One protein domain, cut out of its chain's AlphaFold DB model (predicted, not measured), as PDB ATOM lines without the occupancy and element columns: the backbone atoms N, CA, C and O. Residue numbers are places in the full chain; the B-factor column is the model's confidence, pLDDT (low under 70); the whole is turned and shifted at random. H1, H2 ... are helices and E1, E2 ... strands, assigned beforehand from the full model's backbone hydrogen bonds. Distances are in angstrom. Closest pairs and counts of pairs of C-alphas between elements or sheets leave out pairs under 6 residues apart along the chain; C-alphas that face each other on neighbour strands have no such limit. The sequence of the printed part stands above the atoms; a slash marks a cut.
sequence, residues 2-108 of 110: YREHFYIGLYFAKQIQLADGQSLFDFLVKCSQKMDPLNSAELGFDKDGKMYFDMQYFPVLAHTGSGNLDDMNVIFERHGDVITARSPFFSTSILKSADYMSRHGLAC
ATOM      1  N   TYR A   2     228.456 194.695 104.736       65.12
ATOM      2  CA  TYR A   2     228.549 194.237 106.145       65.12
ATOM      3  C   TYR A   2     229.629 194.903 107.026       65.12
ATOM      4  O   TYR A   2     229.419 195.128 108.213       65.12
ATOM      5  N   ARG A   3     230.785 195.259 106.454       82.88
ATOM      6  CA  ARG A   3     231.908 195.838 107.209       82.88
ATOM      7  C   ARG A   3     231.613 197.228 107.787       82.88
ATOM      8  O   ARG A   3     232.145 197.569 108.837       82.88
ATOM      9  N   GLU A   4     230.804 198.033 107.103       89.00
ATOM     10  CA  GLU A   4     230.458 199.382 107.561       89.00
ATOM     11  C   GLU A   4     229.499 199.319 108.751       89.00
ATOM     12  O   GLU A   4     229.785 199.904 109.793       89.00
ATOM     13  N   HIS A   5     228.443 198.507 108.642       92.00
ATOM     14  CA  HIS A   5     227.479 198.289 109.724       92.00
ATOM     15  C   HIS A   5     228.169 197.749 110.980       92.00
ATOM     16  O   HIS A   5     227.838 198.168 112.086       92.00
ATOM     17  N   PHE A   6     229.187 196.898 110.814       94.25
ATOM     18  CA  PHE A   6     230.008 196.414 111.920       94.25
ATOM     19  C   PHE A   6     230.743 197.532 112.663       94.25
ATOM     20  O   PHE A   6     230.631 197.649 113.884       94.25
ATOM     21  N   TYR A   7     231.478 198.395 111.956       95.06
ATOM     22  CA  TYR A   7     232.201 199.482 112.623       95.06
ATOM     23  C   TYR A   7     231.265 200.530 113.230       95.06
ATOM     24  O   TYR A   7     231.572 201.050 114.304       95.06
ATOM     25  N   ILE A   8     230.124 200.809 112.593       95.44
ATOM     26  CA  ILE A   8     229.085 201.676 113.164       95.44
ATOM     27  C   ILE A   8     228.500 201.024 114.428       95.44
ATOM     28  O   ILE A   8     228.375 201.683 115.460       95.44
ATOM     29  N   GLY A   9     228.245 199.714 114.399       96.25
ATOM     30  CA  GLY A   9     227.816 198.934 115.560       96.25
ATOM     31  C   GLY A   9     228.798 199.042 116.725       96.25
ATOM     32  O   GLY A   9     228.394 199.346 117.850       96.25
ATOM     33  N   LEU A  10     230.102 198.886 116.467       96.44
ATOM     34  CA  LEU A  10     231.148 199.060 117.482       96.44
ATOM     35  C   LEU A  10     231.254 200.501 117.996       96.44
ATOM     36  O   LEU A  10     231.542 200.713 119.175       96.44
ATOM     37  N   TYR A  11     231.040 201.493 117.131       96.56
ATOM     38  CA  TYR A  11     230.996 202.897 117.531       96.56
ATOM     39  C   TYR A  11     229.861 203.148 118.528       96.56
ATOM     40  O   TYR A  11     230.102 203.741 119.581       96.56
ATOM     41  N   PHE A  12     228.658 202.634 118.261       96.94
ATOM     42  CA  PHE A  12     227.543 202.743 119.201       96.94
ATOM     43  C   PHE A  12     227.747 201.914 120.471       96.94
ATOM     44  O   PHE A  12     227.425 202.393 121.557       96.94
ATOM     45  N   ALA A  13     228.373 200.738 120.382       97.38
ATOM     46  CA  ALA A  13     228.680 199.913 121.552       97.38
ATOM     47  C   ALA A  13     229.545 200.651 122.589       97.38
ATOM     48  O   ALA A  13     229.403 200.430 123.788       97.38
ATOM     49  N   LYS A  14     230.424 201.562 122.153       97.56
ATOM     50  CA  LYS A  14     231.225 202.403 123.061       97.56
ATOM     51  C   LYS A  14     230.402 203.455 123.810       97.56
ATOM     52  O   LYS A  14     230.863 203.973 124.819       97.56
ATOM     53  N   GLN A  15     229.222 203.798 123.302       96.12
ATOM     54  CA  GLN A  15     228.342 204.826 123.867       96.12
ATOM     55  C   GLN A  15     227.238 204.238 124.746       96.12
ATOM     56  O   GLN A  15     226.658 204.955 125.557       96.12
ATOM     57  N   ILE A  16     226.943 202.946 124.595       96.44
ATOM     58  CA  ILE A  16     225.969 202.236 125.422       96.44
ATOM     59  C   ILE A  16     226.628 201.898 126.760       96.44
ATOM     60  O   ILE A  16     227.555 201.090 126.806       96.44
ATOM     61  N   GLN A  17     226.139 202.509 127.837       97.19
ATOM     62  CA  GLN A  17     226.522 202.166 129.207       97.19
ATOM     63  C   GLN A  17     225.635 201.039 129.727       97.19
ATOM     64  O   GLN A  17     224.408 201.107 129.628       97.19
ATOM     65  N   LEU A  18     226.263 200.002 130.269       96.62
ATOM     66  CA  LEU A  18     225.586 198.896 130.926       96.62
ATOM     67  C   LEU A  18     225.263 199.251 132.381       96.62
ATOM     68  O   LEU A  18     225.799 200.204 132.950       96.62
ATOM     69  N   ALA A  19     224.388 198.465 133.003       96.62
ATOM     70  CA  ALA A  19     223.930 198.709 134.370       96.62
ATOM     71  C   ALA A  19     225.035 198.622 135.439       96.62
ATOM     72  O   ALA A  19     224.879 199.162 136.531       96.62
ATOM     73  N   ASP A  20     226.129 197.925 135.141       95.31
ATOM     74  CA  ASP A  20     227.316 197.802 135.991       95.31
ATOM     75  C   ASP A  20     228.356 198.917 135.743       95.31
ATOM     76  O   ASP A  20     229.408 198.936 136.380       95.31
ATOM     77  N   GLY A  21     228.058 199.867 134.849       95.75
ATOM     78  CA  GLY A  21     228.876 201.047 134.576       95.75
ATOM     79  C   GLY A  21     229.987 200.855 133.542       95.75
ATOM     80  O   GLY A  21     230.740 201.800 133.307       95.75
ATOM     81  N   GLN A  22     230.119 199.676 132.922       97.00
ATOM     82  CA  GLN A  22     231.022 199.502 131.779       97.00
ATOM     83  C   GLN A  22     230.313 199.799 130.452       97.00
ATOM     84  O   GLN A  22     229.090 199.716 130.350       97.00
ATOM     85  N   SER A  23     231.082 200.091 129.399       98.00
ATOM     86  CA  SER A  23     230.506 200.188 128.056       98.00
ATOM     87  C   SER A  23     230.159 198.802 127.500       98.00
ATOM     88  O   SER A  23     230.841 197.815 127.789       98.00
ATOM     89  N   LEU A  24     229.150 198.716 126.629       97.31
ATOM     90  CA  LEU A  24     228.848 197.478 125.904       97.31
ATOM     91  C   LEU A  24     230.064 196.995 125.100       97.31
ATOM     92  O   LEU A  24     230.318 195.796 125.018       97.31
ATOM     93  N   PHE A  25     230.848 197.916 124.539       97.88
ATOM     94  CA  PHE A  25     232.098 197.579 123.862       97.88
ATOM     95  C   PHE A  25     233.088 196.867 124.794       97.88
ATOM     96  O   PHE A  25     233.631 195.828 124.419       97.88
ATOM     97  N   ASP A  26     233.303 197.382 126.007       97.56
ATOM     98  CA  ASP A  26     234.190 196.746 126.987       97.56
ATOM     99  C   ASP A  26     233.677 195.368 127.394       97.56
ATOM    100  O   ASP A  26     234.466 194.425 127.474       97.56
ATOM    101  N   PHE A  27     232.365 195.228 127.580       97.06
ATOM    102  CA  PHE A  27     231.732 193.943 127.847       97.06
ATOM    103  C   PHE A  27     231.975 192.939 126.710       97.06
ATOM    104  O   PHE A  27     232.436 191.826 126.960       97.06
ATOM    105  N   LEU A  28     231.755 193.335 125.453       96.44
ATOM    106  CA  LEU A  28     232.007 192.487 124.283       96.44
ATOM    107  C   LEU A  28     233.486 192.096 124.176       96.44
ATOM    108  O   LEU A  28     233.806 190.946 123.894       96.44
ATOM    109  N   VAL A  29     234.408 193.026 124.432       95.81
ATOM    110  CA  VAL A  29     235.850 192.755 124.356       95.81
ATOM    111  C   VAL A  29     236.332 191.879 125.507       95.81
ATOM    112  O   VAL A  29     237.212 191.047 125.293       95.81
ATOM    113  N   LYS A  30     235.828 192.061 126.728       94.62
ATOM    114  CA  LYS A  30     236.348 191.380 127.926       94.62
ATOM    115  C   LYS A  30     235.624 190.076 128.233       94.62
ATOM    116  O   LYS A  30     236.264 189.152 128.714       94.62
ATOM    117  N   CYS A  31     234.323 190.009 127.970       94.19
ATOM    118  CA  CYS A  31     233.467 188.938 128.466       94.19
ATOM    119  C   CYS A  31     233.072 187.925 127.385       94.19
ATOM    120  O   CYS A  31     232.951 186.736 127.684       94.19
ATOM    121  N   SER A  32     232.916 188.376 126.134       94.94
ATOM    122  CA  SER A  32     232.607 187.490 125.007       94.94
ATOM    123  C   SER A  32     233.823 186.656 124.597       94.94
ATOM    124  O   SER A  32     234.945 187.173 124.565       94.94
ATOM    125  N   GLN A  33     233.614 185.397 124.199       93.94
ATOM    126  CA  GLN A  33     234.681 184.541 123.659       93.94
ATOM    127  C   GLN A  33     235.340 185.163 122.412       93.94
ATOM    128  O   GLN A  33     236.559 185.113 122.240       93.94
ATOM    129  N   LYS A  34     234.527 185.769 121.541       91.69
ATOM    130  CA  LYS A  34     234.952 186.417 120.294       91.69
ATOM    131  C   LYS A  34     234.122 187.671 120.028       91.69
ATOM    132  O   LYS A  34     233.004 187.805 120.522       91.69
ATOM    133  N   MET A  35     234.666 188.581 119.223       92.25
ATOM    134  CA  MET A  35     233.887 189.686 118.665       92.25
ATOM    135  C   MET A  35     233.168 189.181 117.416       92.25
ATOM    136  O   MET A  35     233.827 188.854 116.428       92.25
ATOM    137  N   ASP A  36     231.841 189.094 117.467       92.75
ATOM    138  CA  ASP A  36     231.074 188.583 116.338       92.75
ATOM    139  C   ASP A  36     231.034 189.599 115.178       92.75
ATOM    140  O   ASP A  36     230.719 190.773 115.405       92.75
ATOM    141  N   PRO A  37     231.367 189.201 113.934       92.38
ATOM    142  CA  PRO A  37     231.337 190.099 112.780       92.38
ATOM    143  C   PRO A  37     229.922 190.538 112.370       92.38
ATOM    144  O   PRO A  37     229.803 191.448 111.550       92.38
ATOM    145  N   LEU A  38     228.874 189.905 112.906       93.06
ATOM    146  CA  LEU A  38     227.475 190.277 112.696       93.06
ATOM    147  C   LEU A  38     226.993 191.355 113.667       93.06
ATOM    148  O   LEU A  38     225.885 191.851 113.489       93.06
ATOM    149  N   ASN A  39     227.808 191.749 114.655       94.44
ATOM    150  CA  ASN A  39     227.528 192.946 115.444       94.44
ATOM    151  C   ASN A  39     227.312 194.122 114.490       94.44
ATOM    152  O   ASN A  39     228.168 194.377 113.647       94.44
ATOM    153  N   SER A  40     226.196 194.832 114.602       96.12
ATOM    154  CA  SER A  40     225.790 195.799 113.587       96.12
ATOM    155  C   SER A  40     224.995 196.959 114.170       96.12
ATOM    156  O   SER A  40     224.452 196.895 115.274       96.12
ATOM    157  N   ALA A  41     224.955 198.046 113.404       96.38
ATOM    158  CA  ALA A  41     223.982 199.107 113.571       96.38
ATOM    159  C   ALA A  41     223.527 199.605 112.197       96.38
ATOM    160  O   ALA A  41     224.359 199.833 111.314       96.38
ATOM    161  N   GLU A  42     222.220 199.787 112.035       95.69
ATOM    162  CA  GLU A  42     221.579 200.155 110.774       95.69
ATOM    163  C   GLU A  42     220.568 201.286 110.987       95.69
ATOM    164  O   GLU A  42     219.911 201.366 112.022       95.69
ATOM    165  N   LEU A  43     220.457 202.188 110.008       94.56
ATOM    166  CA  LEU A  43     219.471 203.266 110.031       94.56
ATOM    167  C   LEU A  43     218.095 202.718 109.630       94.56
ATOM    168  O   LEU A  43     217.929 202.199 108.527       94.56
ATOM    169  N   GLY A  44     217.108 202.899 110.500       93.19
ATOM    170  CA  GLY A  44     215.704 202.588 110.265       93.19
ATOM    171  C   GLY A  44     214.811 203.827 110.339       93.19
ATOM    172  O   GLY A  44     215.222 204.904 110.776       93.19
ATOM    173  N   PHE A  45     213.555 203.654 109.924       94.12
ATOM    174  CA  PHE A  45     212.494 204.655 110.049       94.12
ATOM    175  C   PHE A  45     211.284 204.025 110.736       94.12
ATOM    176  O   PHE A  45     210.877 202.916 110.381       94.12
ATOM    177  N   ASP A  46     210.741 204.691 111.754       89.25
ATOM    178  CA  ASP A  46     209.534 204.232 112.437       89.25
ATOM    179  C   ASP A  46     208.270 204.482 111.589       89.25
ATOM    180  O   ASP A  46     208.325 204.987 110.464       89.25
ATOM    181  N   LYS A  47     207.100 204.116 112.127       90.00
ATOM    182  CA  LYS A  47     205.809 204.276 111.432       90.00
ATOM    183  C   LYS A  47     205.447 205.739 111.147       90.00
ATOM    184  O   LYS A  47     204.665 205.983 110.233       90.00
ATOM    185  N   ASP A  48     206.018 206.675 111.900       93.31
ATOM    186  CA  ASP A  48     205.811 208.115 111.750       93.31
ATOM    187  C   ASP A  48     206.902 208.759 110.867       93.31
ATOM    188  O   ASP A  48     206.943 209.982 110.718       93.31
ATOM    189  N   GLY A  49     207.804 207.957 110.286       92.06
ATOM    190  CA  GLY A  49     208.911 208.417 109.450       92.06
ATOM    191  C   GLY A  49     210.090 209.002 110.231       92.06
ATOM    192  O   GLY A  49     210.951 209.651 109.634       92.06
ATOM    193  N   LYS A  50     210.164 208.802 111.552       93.94
ATOM    194  CA  LYS A  50     211.298 209.268 112.360       93.94
ATOM    195  C   LYS A  50     212.442 208.269 112.283       93.94
ATOM    196  O   LYS A  50     212.248 207.061 112.396       93.94
ATOM    197  N   MET A  51     213.648 208.801 112.125       94.88
ATOM    198  CA  MET A  51     214.871 208.008 112.087       94.88
ATOM    199  C   MET A  51     215.176 207.375 113.447       94.88
ATOM    200  O   MET A  51     215.034 208.019 114.489       94.88
ATOM    201  N   TYR A  52     215.672 206.143 113.411       95.94
ATOM    202  CA  TYR A  52     216.269 205.451 114.550       95.94
ATOM    203  C   TYR A  52     217.428 204.575 114.086       95.94
ATOM    204  O   TYR A  52     217.543 204.276 112.900       95.94
ATOM    205  N   PHE A  53     218.295 204.168 115.008       96.19
ATOM    206  CA  PHE A  53     219.278 203.123 114.731       96.19
ATOM    207  C   PHE A  53     218.828 201.819 115.374       96.19
ATOM    208  O   PHE A  53     218.605 201.798 116.585       96.19
ATOM    209  N   ASP A  54     218.703 200.763 114.576       95.19
ATOM    210  CA  ASP A  54     218.595 199.392 115.075       95.19
ATOM    211  C   ASP A  54     220.003 198.846 115.278       95.19
ATOM    212  O   ASP A  54     220.867 199.018 114.416       95.19
ATOM    213  N   MET A  55     220.268 198.252 116.432       96.12
ATOM    214  CA  MET A  55     221.601 197.816 116.828       96.12
ATOM    215  C   MET A  55     221.518 196.411 117.396       96.12
ATOM    216  O   MET A  55     220.736 196.149 118.311       96.12
ATOM    217  N   GLN A  56     222.360 195.520 116.889       95.75
ATOM    218  CA  GLN A  56     222.345 194.117 117.268       95.75
ATOM    219  C   GLN A  56     223.752 193.636 117.608       95.75
ATOM    220  O   GLN A  56     224.718 193.941 116.908       95.75
ATOM    221  N   TYR A  57     223.863 192.884 118.701       95.81
ATOM    222  CA  TYR A  57     225.125 192.376 119.217       95.81
ATOM    223  C   TYR A  57     224.997 190.920 119.653       95.81
ATOM    224  O   TYR A  57     223.986 190.529 120.237       95.81
ATOM    225  N   PHE A  58     226.059 190.152 119.426       95.06
ATOM    226  CA  PHE A  58     226.109 188.712 119.665       95.06
ATOM    227  C   PHE A  58     227.253 188.317 120.620       95.06
ATOM    228  O   PHE A  58     228.257 187.748 120.183       95.06
ATOM    229  N   PRO A  59     227.196 188.678 121.920       95.31
ATOM    230  CA  PRO A  59     228.174 188.188 122.886       95.31
ATOM    231  C   PRO A  59     228.046 186.675 123.094       95.31
ATOM    232  O   PRO A  59     226.968 186.176 123.405       95.31
ATOM    233  N   VAL A  60     229.175 185.975 123.018       95.69
ATOM    234  CA  VAL A  60     229.303 184.546 123.323       95.69
ATOM    235  C   VAL A  60     229.694 184.389 124.784       95.69
ATOM    236  O   VAL A  60     230.819 184.731 125.160       95.69
ATOM    237  N   LEU A  61     228.783 183.893 125.612       95.62
ATOM    238  CA  LEU A  61     228.947 183.809 127.067       95.62
ATOM    239  C   LEU A  61     228.912 182.354 127.531       95.62
ATOM    240  O   LEU A  61     228.420 181.488 126.818       95.62
ATOM    241  N   ALA A  62     229.445 182.075 128.719       96.75
ATOM    242  CA  ALA A  62     229.446 180.733 129.290       96.75
ATOM    243  C   ALA A  62     228.335 180.581 130.333       96.75
ATOM    244  O   ALA A  62     228.117 181.478 131.145       96.75
ATOM    245  N   HIS A  63     227.674 179.429 130.387       95.25
ATOM    246  CA  HIS A  63     226.780 179.102 131.495       95.25
ATOM    247  C   HIS A  63     227.565 178.736 132.758       95.25
ATOM    248  O   HIS A  63     228.447 177.880 132.721       95.25
ATOM    249  N   THR A  64     227.193 179.310 133.904       92.06
ATOM    250  CA  THR A  64     227.903 179.119 135.185       92.06
ATOM    251  C   THR A  64     227.916 177.672 135.687       92.06
ATOM    252  O   THR A  64     228.818 177.304 136.433       92.06
ATOM    253  N   GLY A  65     226.934 176.848 135.302       88.19
ATOM    254  CA  GLY A  65     226.826 175.454 135.749       88.19
ATOM    255  C   GLY A  65     227.499 174.425 134.837       88.19
ATOM    256  O   GLY A  65     228.031 173.434 135.328       88.19
ATOM    257  N   SER A  66     227.467 174.636 133.519       91.06
ATOM    258  CA  SER A  66     227.960 173.662 132.532       91.06
ATOM    259  C   SER A  66     229.235 174.099 131.816       91.06
ATOM    260  O   SER A  66     229.912 173.258 131.237       91.06
ATOM    261  N   GLY A  67     229.548 175.399 131.809       90.06
ATOM    262  CA  GLY A  67     230.596 175.970 130.963       90.06
ATOM    263  C   GLY A  67     230.247 175.990 129.471       90.06
ATOM    264  O   GLY A  67     231.076 176.408 128.665       90.06
ATOM    265  N   ASN A  68     229.038 175.559 129.086       94.38
ATOM    266  CA  ASN A  68     228.595 175.606 127.696       94.38
ATOM    267  C   ASN A  68     228.499 177.054 127.227       94.38
ATOM    268  O   ASN A  68     228.042 177.920 127.975       94.38
ATOM    269  N   LEU A  69     228.901 177.275 125.982       94.56
ATOM    270  CA  LEU A  69     228.837 178.578 125.344       94.56
ATOM    271  C   LEU A  69     227.465 178.795 124.717       94.56
ATOM    272  O   LEU A  69     226.928 177.877 124.095       94.56
ATOM    273  N   ASP A  70     226.944 180.006 124.865       90.88
ATOM    274  CA  ASP A  70     225.702 180.446 124.242       90.88
ATOM    275  C   ASP A  70     225.893 181.809 123.567       90.88
ATOM    276  O   ASP A  70     226.550 182.707 124.110       90.88
ATOM    277  N   ASP A  71     225.327 181.941 122.370       89.31
ATOM    278  CA  ASP A  71     225.321 183.173 121.590       89.31
ATOM    279  C   ASP A  71     224.119 184.012 122.032       89.31
ATOM    280  O   ASP A  71     222.973 183.785 121.635       89.31
ATOM    281  N   MET A  72     224.368 185.016 122.866       91.38
ATOM    282  CA  MET A  72     223.305 185.900 123.320       91.38
ATOM    283  C   MET A  72     222.939 186.881 122.219       91.38
ATOM    284  O   MET A  72     223.809 187.509 121.637       91.38
ATOM    285  N   ASN A  73     221.649 187.099 121.992       91.50
ATOM    286  CA  ASN A  73     221.188 188.151 121.095       91.50
ATOM    287  C   ASN A  73     220.802 189.400 121.899       91.50
ATOM    288  O   ASN A  73     219.836 189.372 122.664       91.50
ATOM    289  N   VAL A  74     221.566 190.480 121.737       94.75
ATOM    290  CA  VAL A  74     221.348 191.768 122.401       94.75
ATOM    291  C   VAL A  74     220.912 192.786 121.356       94.75
ATOM    292  O   VAL A  74     221.690 193.135 120.473       94.75
ATOM    293  N   ILE A  75     219.679 193.275 121.474       95.06
ATOM    294  CA  ILE A  75     219.071 194.186 120.498       95.06
ATOM    295  C   ILE A  75     218.699 195.499 121.181       95.06
ATOM    296  O   ILE A  75     218.051 195.510 122.236       95.06
ATOM    297  N   PHE A  76     219.071 196.607 120.553       95.94
ATOM    298  CA  PHE A  76     218.782 197.957 121.004       95.94
ATOM    299  C   PHE A  76     218.252 198.814 119.861       95.94
ATOM    300  O   PHE A  76     218.761 198.756 118.751       95.94
ATOM    301  N   GLU A  77     217.306 199.689 120.169       95.31
ATOM    302  CA  GLU A  77     216.956 200.814 119.308       95.31
ATOM    303  C   GLU A  77     217.504 202.102 119.925       95.31
ATOM    304  O   GLU A  77     217.490 202.286 121.147       95.31
ATOM    305  N   ARG A  78     217.975 203.018 119.081       95.25
ATOM    306  CA  ARG A  78     218.364 204.367 119.495       95.25
ATOM    307  C   ARG A  78     217.551 205.422 118.763       95.25
ATOM    308  O   ARG A  78     217.635 205.538 117.542       95.25
ATOM    309  N   HIS A  79     216.858 206.253 119.536       94.56
ATOM    310  CA  HIS A  79     216.145 207.442 119.072       94.56
ATOM    311  C   HIS A  79     216.767 208.687 119.714       94.56
ATOM    312  O   HIS A  79     216.509 208.991 120.880       94.56
ATOM    313  N   GLY A  80     217.608 209.412 118.970       89.94
ATOM    314  CA  GLY A  80     218.373 210.531 119.532       89.94
ATOM    315  C   GLY A  80     219.295 210.051 120.656       89.94
ATOM    316  O   GLY A  80     220.181 209.235 120.408       89.94
ATOM    317  N   ASP A  81     219.068 210.513 121.884       90.00
ATOM    318  CA  ASP A  81     219.837 210.109 123.075       90.00
ATOM    319  C   ASP A  81     219.190 208.969 123.871       90.00
ATOM    320  O   ASP A  81     219.754 208.486 124.852       90.00
ATOM    321  N   VAL A  82     218.005 208.516 123.459       93.19
ATOM    322  CA  VAL A  82     217.281 207.446 124.145       93.19
ATOM    323  C   VAL A  82     217.674 206.103 123.549       93.19
ATOM    324  O   VAL A  82     217.533 205.893 122.344       93.19
ATOM    325  N   ILE A  83     218.127 205.189 124.407       94.31
ATOM    326  CA  ILE A  83     218.428 203.799 124.059       94.31
ATOM    327  C   ILE A  83     217.385 202.902 124.713       94.31
ATOM    328  O   ILE A  83     217.166 202.962 125.925       94.31
ATOM    329  N   THR A  84     216.739 202.061 123.915       93.38
ATOM    330  CA  THR A  84     215.726 201.114 124.374       93.38
ATOM    331  C   THR A  84     216.159 199.695 124.046       93.38
ATOM    332  O   THR A  84     216.569 199.382 122.934       93.38
ATOM    333  N   ALA A  85     216.057 198.804 125.029       92.62
ATOM    334  CA  ALA A  85     216.221 197.380 124.791       92.62
ATOM    335  C   ALA A  85     215.031 196.824 124.019       92.62
ATOM    336  O   ALA A  85     213.877 196.999 124.421       92.62
ATOM    337  N   ARG A  86     215.329 196.092 122.952       86.19
ATOM    338  CA  ARG A  86     214.371 195.225 122.275       86.19
ATOM    339  C   ARG A  86     214.587 193.801 122.774       86.19
ATOM    340  O   ARG A  86     215.707 193.408 123.095       86.19
ATOM    341  N   SER A  87     213.481 193.067 122.911       66.12
ATOM    342  CA  SER A  87     213.452 191.648 123.309       66.12
ATOM    343  C   SER A  87     214.627 190.879 122.683       66.12
ATOM    344  O   SER A  87     214.860 191.084 121.492       66.12
ATOM    345  N   PRO A  88     215.365 190.020 123.417       71.88
ATOM    346  CA  PRO A  88     214.957 189.272 124.618       71.88
ATOM    347  C   PRO A  88     215.260 189.925 125.985       71.88
ATOM    348  O   PRO A  88     215.849 190.999 126.091       71.88
ATOM    349  N   PHE A  89     214.841 189.237 127.059       82.31
ATOM    350  CA  PHE A  89     214.996 189.617 128.477       82.31
ATOM    351  C   PHE A  89     216.430 190.054 128.836       82.31
ATOM    352  O   PHE A  89     216.610 190.997 129.607       82.31
ATOM    353  N   PHE A  90     217.449 189.438 128.225       88.88
ATOM    354  CA  PHE A  90     218.854 189.784 128.458       88.88
ATOM    355  C   PHE A  90     219.213 191.205 127.990       88.88
ATOM    356  O   PHE A  90     219.828 191.940 128.760       88.88
ATOM    357  N   SER A  91     218.737 191.650 126.817       91.56
ATOM    358  CA  SER A  91     218.916 193.033 126.333       91.56
ATOM    359  C   SER A  91     218.372 194.060 127.327       91.56
ATOM    360  O   SER A  91     218.916 195.144 127.496       91.56
ATOM    361  N   THR A  92     217.271 193.736 128.009       93.06
ATOM    362  CA  THR A  92     216.702 194.629 129.028       93.06
ATOM    363  C   THR A  92     217.504 194.578 130.323       93.06
ATOM    364  O   THR A  92     217.753 195.616 130.935       93.06
ATOM    365  N   SER A  93     217.900 193.376 130.743       93.75
ATOM    366  CA  SER A  93     218.643 193.137 131.981       93.75
ATOM    367  C   SER A  93     219.991 193.856 131.973       93.75
ATOM    368  O   SER A  93     220.292 194.582 132.920       93.75
ATOM    369  N   ILE A  94     220.732 193.764 130.862       94.38
ATOM    370  CA  ILE A  94     222.073 194.345 130.714       94.38
ATOM    371  C   ILE A  94     222.090 195.881 130.853       94.38
ATOM    372  O   ILE A  94     223.082 196.449 131.300       94.38
ATOM    373  N   LEU A  95     220.975 196.558 130.546       94.12
ATOM    374  CA  LEU A  95     220.824 198.008 130.733       94.12
ATOM    375  C   LEU A  95     220.282 198.410 132.112       94.12
ATOM    376  O   LEU A  95     220.402 199.571 132.491       94.12
ATOM    377  N   LYS A  96     219.639 197.496 132.852       93.94
ATOM    378  CA  LYS A  96     218.865 197.847 134.059       93.94
ATOM    379  C   LYS A  96     219.365 197.245 135.367       93.94
ATOM    380  O   LYS A  96     219.028 197.778 136.419       93.94
ATOM    381  N   SER A  97     220.098 196.134 135.338       94.88
ATOM    382  CA  SER A  97     220.472 195.395 136.552       94.88
ATOM    383  C   SER A  97     221.953 195.045 136.526       94.88
ATOM    384  O   SER A  97     222.350 194.283 135.663       94.88
ATOM    385  N   ALA A  98     222.771 195.547 137.456       95.25
ATOM    386  CA  ALA A  98     224.218 195.273 137.474       95.25
ATOM    387  C   ALA A  98     224.568 193.774 137.642       95.25
ATOM    388  O   ALA A  98     225.665 193.341 137.314       95.25
ATOM    389  N   ASP A  99     223.623 192.966 138.125       95.06
ATOM    390  CA  ASP A  99     223.709 191.513 138.286       95.06
ATOM    391  C   ASP A  99     223.115 190.731 137.091       95.06
ATOM    392  O   ASP A  99     222.767 189.556 137.217       95.06
ATOM    393  N   TYR A 100     223.004 191.357 135.910       94.56
ATOM    394  CA  TYR A 100     222.420 190.752 134.703       94.56
ATOM    395  C   TYR A 100     223.066 189.414 134.302       94.56
ATOM    396  O   TYR A 100     222.380 188.541 133.783       94.56
ATOM    397  N   MET A 101     224.361 189.210 134.557       94.50
ATOM    398  CA  MET A 101     225.034 187.940 134.256       94.50
ATOM    399  C   MET A 101     224.552 186.815 135.176       94.50
ATOM    400  O   MET A 101     224.049 185.789 134.712       94.50
ATOM    401  N   SER A 102     224.642 187.016 136.492       94.62
ATOM    402  CA  SER A 102     224.306 185.985 137.478       94.62
ATOM    403  C   SER A 102     222.817 185.635 137.460       94.62
ATOM    404  O   SER A 102     222.473 184.459 137.563       94.62
ATOM    405  N   ARG A 103     221.934 186.617 137.229       92.50
ATOM    406  CA  ARG A 103     220.482 186.398 137.072       92.50
ATOM    407  C   ARG A 103     220.118 185.463 135.928       92.50
ATOM    408  O   ARG A 103     219.081 184.811 135.985       92.50
ATOM    409  N   HIS A 104     220.950 185.421 134.896       92.69
ATOM    410  CA  HIS A 104     220.747 184.576 133.727       92.69
ATOM    411  C   HIS A 104     221.601 183.300 133.773       92.69
ATOM    412  O   HIS A 104     221.600 182.533 132.815       92.69
ATOM    413  N   GLY A 105     222.319 183.050 134.877       94.38
ATOM    414  CA  GLY A 105     223.224 181.906 134.992       94.38
ATOM    415  C   GLY A 105     224.383 181.971 133.997       94.38
ATOM    416  O   GLY A 105     224.814 180.934 133.493       94.38
ATOM    417  N   LEU A 106     224.852 183.182 133.689       95.12
ATOM    418  CA  LEU A 106     225.909 183.454 132.721       95.12
ATOM    419  C   LEU A 106     227.180 183.944 133.418       95.12
ATOM    420  O   LEU A 106     227.144 184.604 134.457       95.12
ATOM    421  N   ALA A 107     228.310 183.648 132.797       95.56
ATOM    422  CA  ALA A 107     229.639 184.124 133.121       95.56
ATOM    423  C   ALA A 107     230.361 184.528 131.831       95.56
ATOM    424  O   ALA A 107     229.933 184.206 130.719       95.56
ATOM    425  N   CYS A 108     231.466 185.249 131.980       95.25
ATOM    426  CA  CYS A 108     232.346 185.504 130.851       95.25
ATOM    427  C   CYS A 108     232.921 184.190 130.318       95.25
ATOM    428  O   CYS A 108     233.254 183.296 131.091       95.25
TER     429      CYS A 108
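AT A GLANCE: This is residues 2 to 108 of the 110 residues of an uncharacterized protein of Burkholderia ubonensis (UniProt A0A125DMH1). A strongly twisted sheet of four antiparallel strands, E1 E2 E5 E6, has H1 crossing its edge strand E1 and H3 running along its other edge strand, E6. Its two inner strands run on past it, E2 into E3 and E4 into E5, as a two-stranded arm that ends in the hairpin E3 and E4; H4 comes after H3, H2 sits off the sheet, and the last residues pair with E3. The architecture is two layers, helices on one face of a sheet, with H1 and H3 on one face of E1 E2 E5 E6. The printed part has 107 residues with four named helices and six named strands, in the order H1 H2 E1 E2 E3 E4 E5 E6 H3 H4, and its class is mixed, helices and strands. It is compact, with a radius of gyration of the C-alphas of 13.7 A, yet elongated in outline, spanning 46 by 28 by 22 A.

HOW THE PARTS SIT: The sheet runs E1, residues 40 to 45, E2, residues 51 to 57, E5, residues 74 to 79, and E6, residues 82 to 86; from edge to edge its strands' lines turn by 74 degrees. E1 and E2 form a hairpin at 154 degrees, with N 42 and O 54 within hydrogen-bond range at 2.8 A. E2 and E5 are antiparallel at 162 degrees, with N 55 and O 76 at 2.8 A and N 76 and O 55 at 2.8 A. E5 and E6 form a hairpin at 147 degrees, with N 84 and O 77 at 2.9 A. E2 runs on into E3, residues 60 to 63, across a break of 2 residues at 52 degrees, and E4, residues 69 to 71, runs on into E5 at 30 degrees. E3 and E4 form a hairpin at 135 degrees, with N 61 and O 70 at 2.9 A. Residues 62 to 63 of E3 also pair, antiparallel, with residues 106 to 107. H1, residues 2 to 13, is on the sheet at a height of 6.1 A. It lies over E1, and only just not over E2, on which 2 of its C-alphas fall; it runs across the strands, at 77 degrees to E1 on the local plane. The closest C-alphas of H1 and E1 are those of Gly 9 and Ser 40, 4.2 A apart. H3, residues 89 to 96, is on the sheet at a height of 7.5 A, over E6 and along the strands, at 4 degrees to E6 on the local plane; the closest C-alphas of the two are those of Ala 85 and Thr 92, 5.1 A apart. H2, residues 24 to 31, is not on the sheet. It only just touches H1, with 3 pairs of C-alphas within 8 A, made by residues 10 to 13 of H1 alone; the closest are those of Ala 13 and Phe 25, 4.7 A apart, and the lines are about perpendicular at 84 degrees. H4, residues 100 to 103, touches H3 only at the corner by their link, the C-alphas of Ser 93 and Tyr 100 being closest at 5.2 A. H1 and H3 are apart. In H1 and H2 every O i to N i+4 pair is within hydrogen-bond range, in H3 3 of 4 are, and H4 is too short for such a pair.

IN THESE COORDINATES: E2 is 20.0 A from first to last C-alpha, E5 16.8 A, E1 16.4 A and E6 12.7 A. H1 is 16.4 A long, beginning at C-alpha 2 (228.549, 194.237, 106.145). H3 measures 10.7 A, E3 10.1 A, H2 10.0 A, E4 6.9 A and H4 5.3 A. E1 begins at C-alpha 40 (225.790, 195.799, 113.587), and H4 ends at C-alpha 103 (220.482, 186.398, 137.072).

THE WHOLE: The C-alphas of Asp 48 and Ser 66 are the two farthest apart, 45.9 A. The printed part has no cut and no long link. Mean pLDDT of the printed part is 93.3; residues 2 and 87 are under 70.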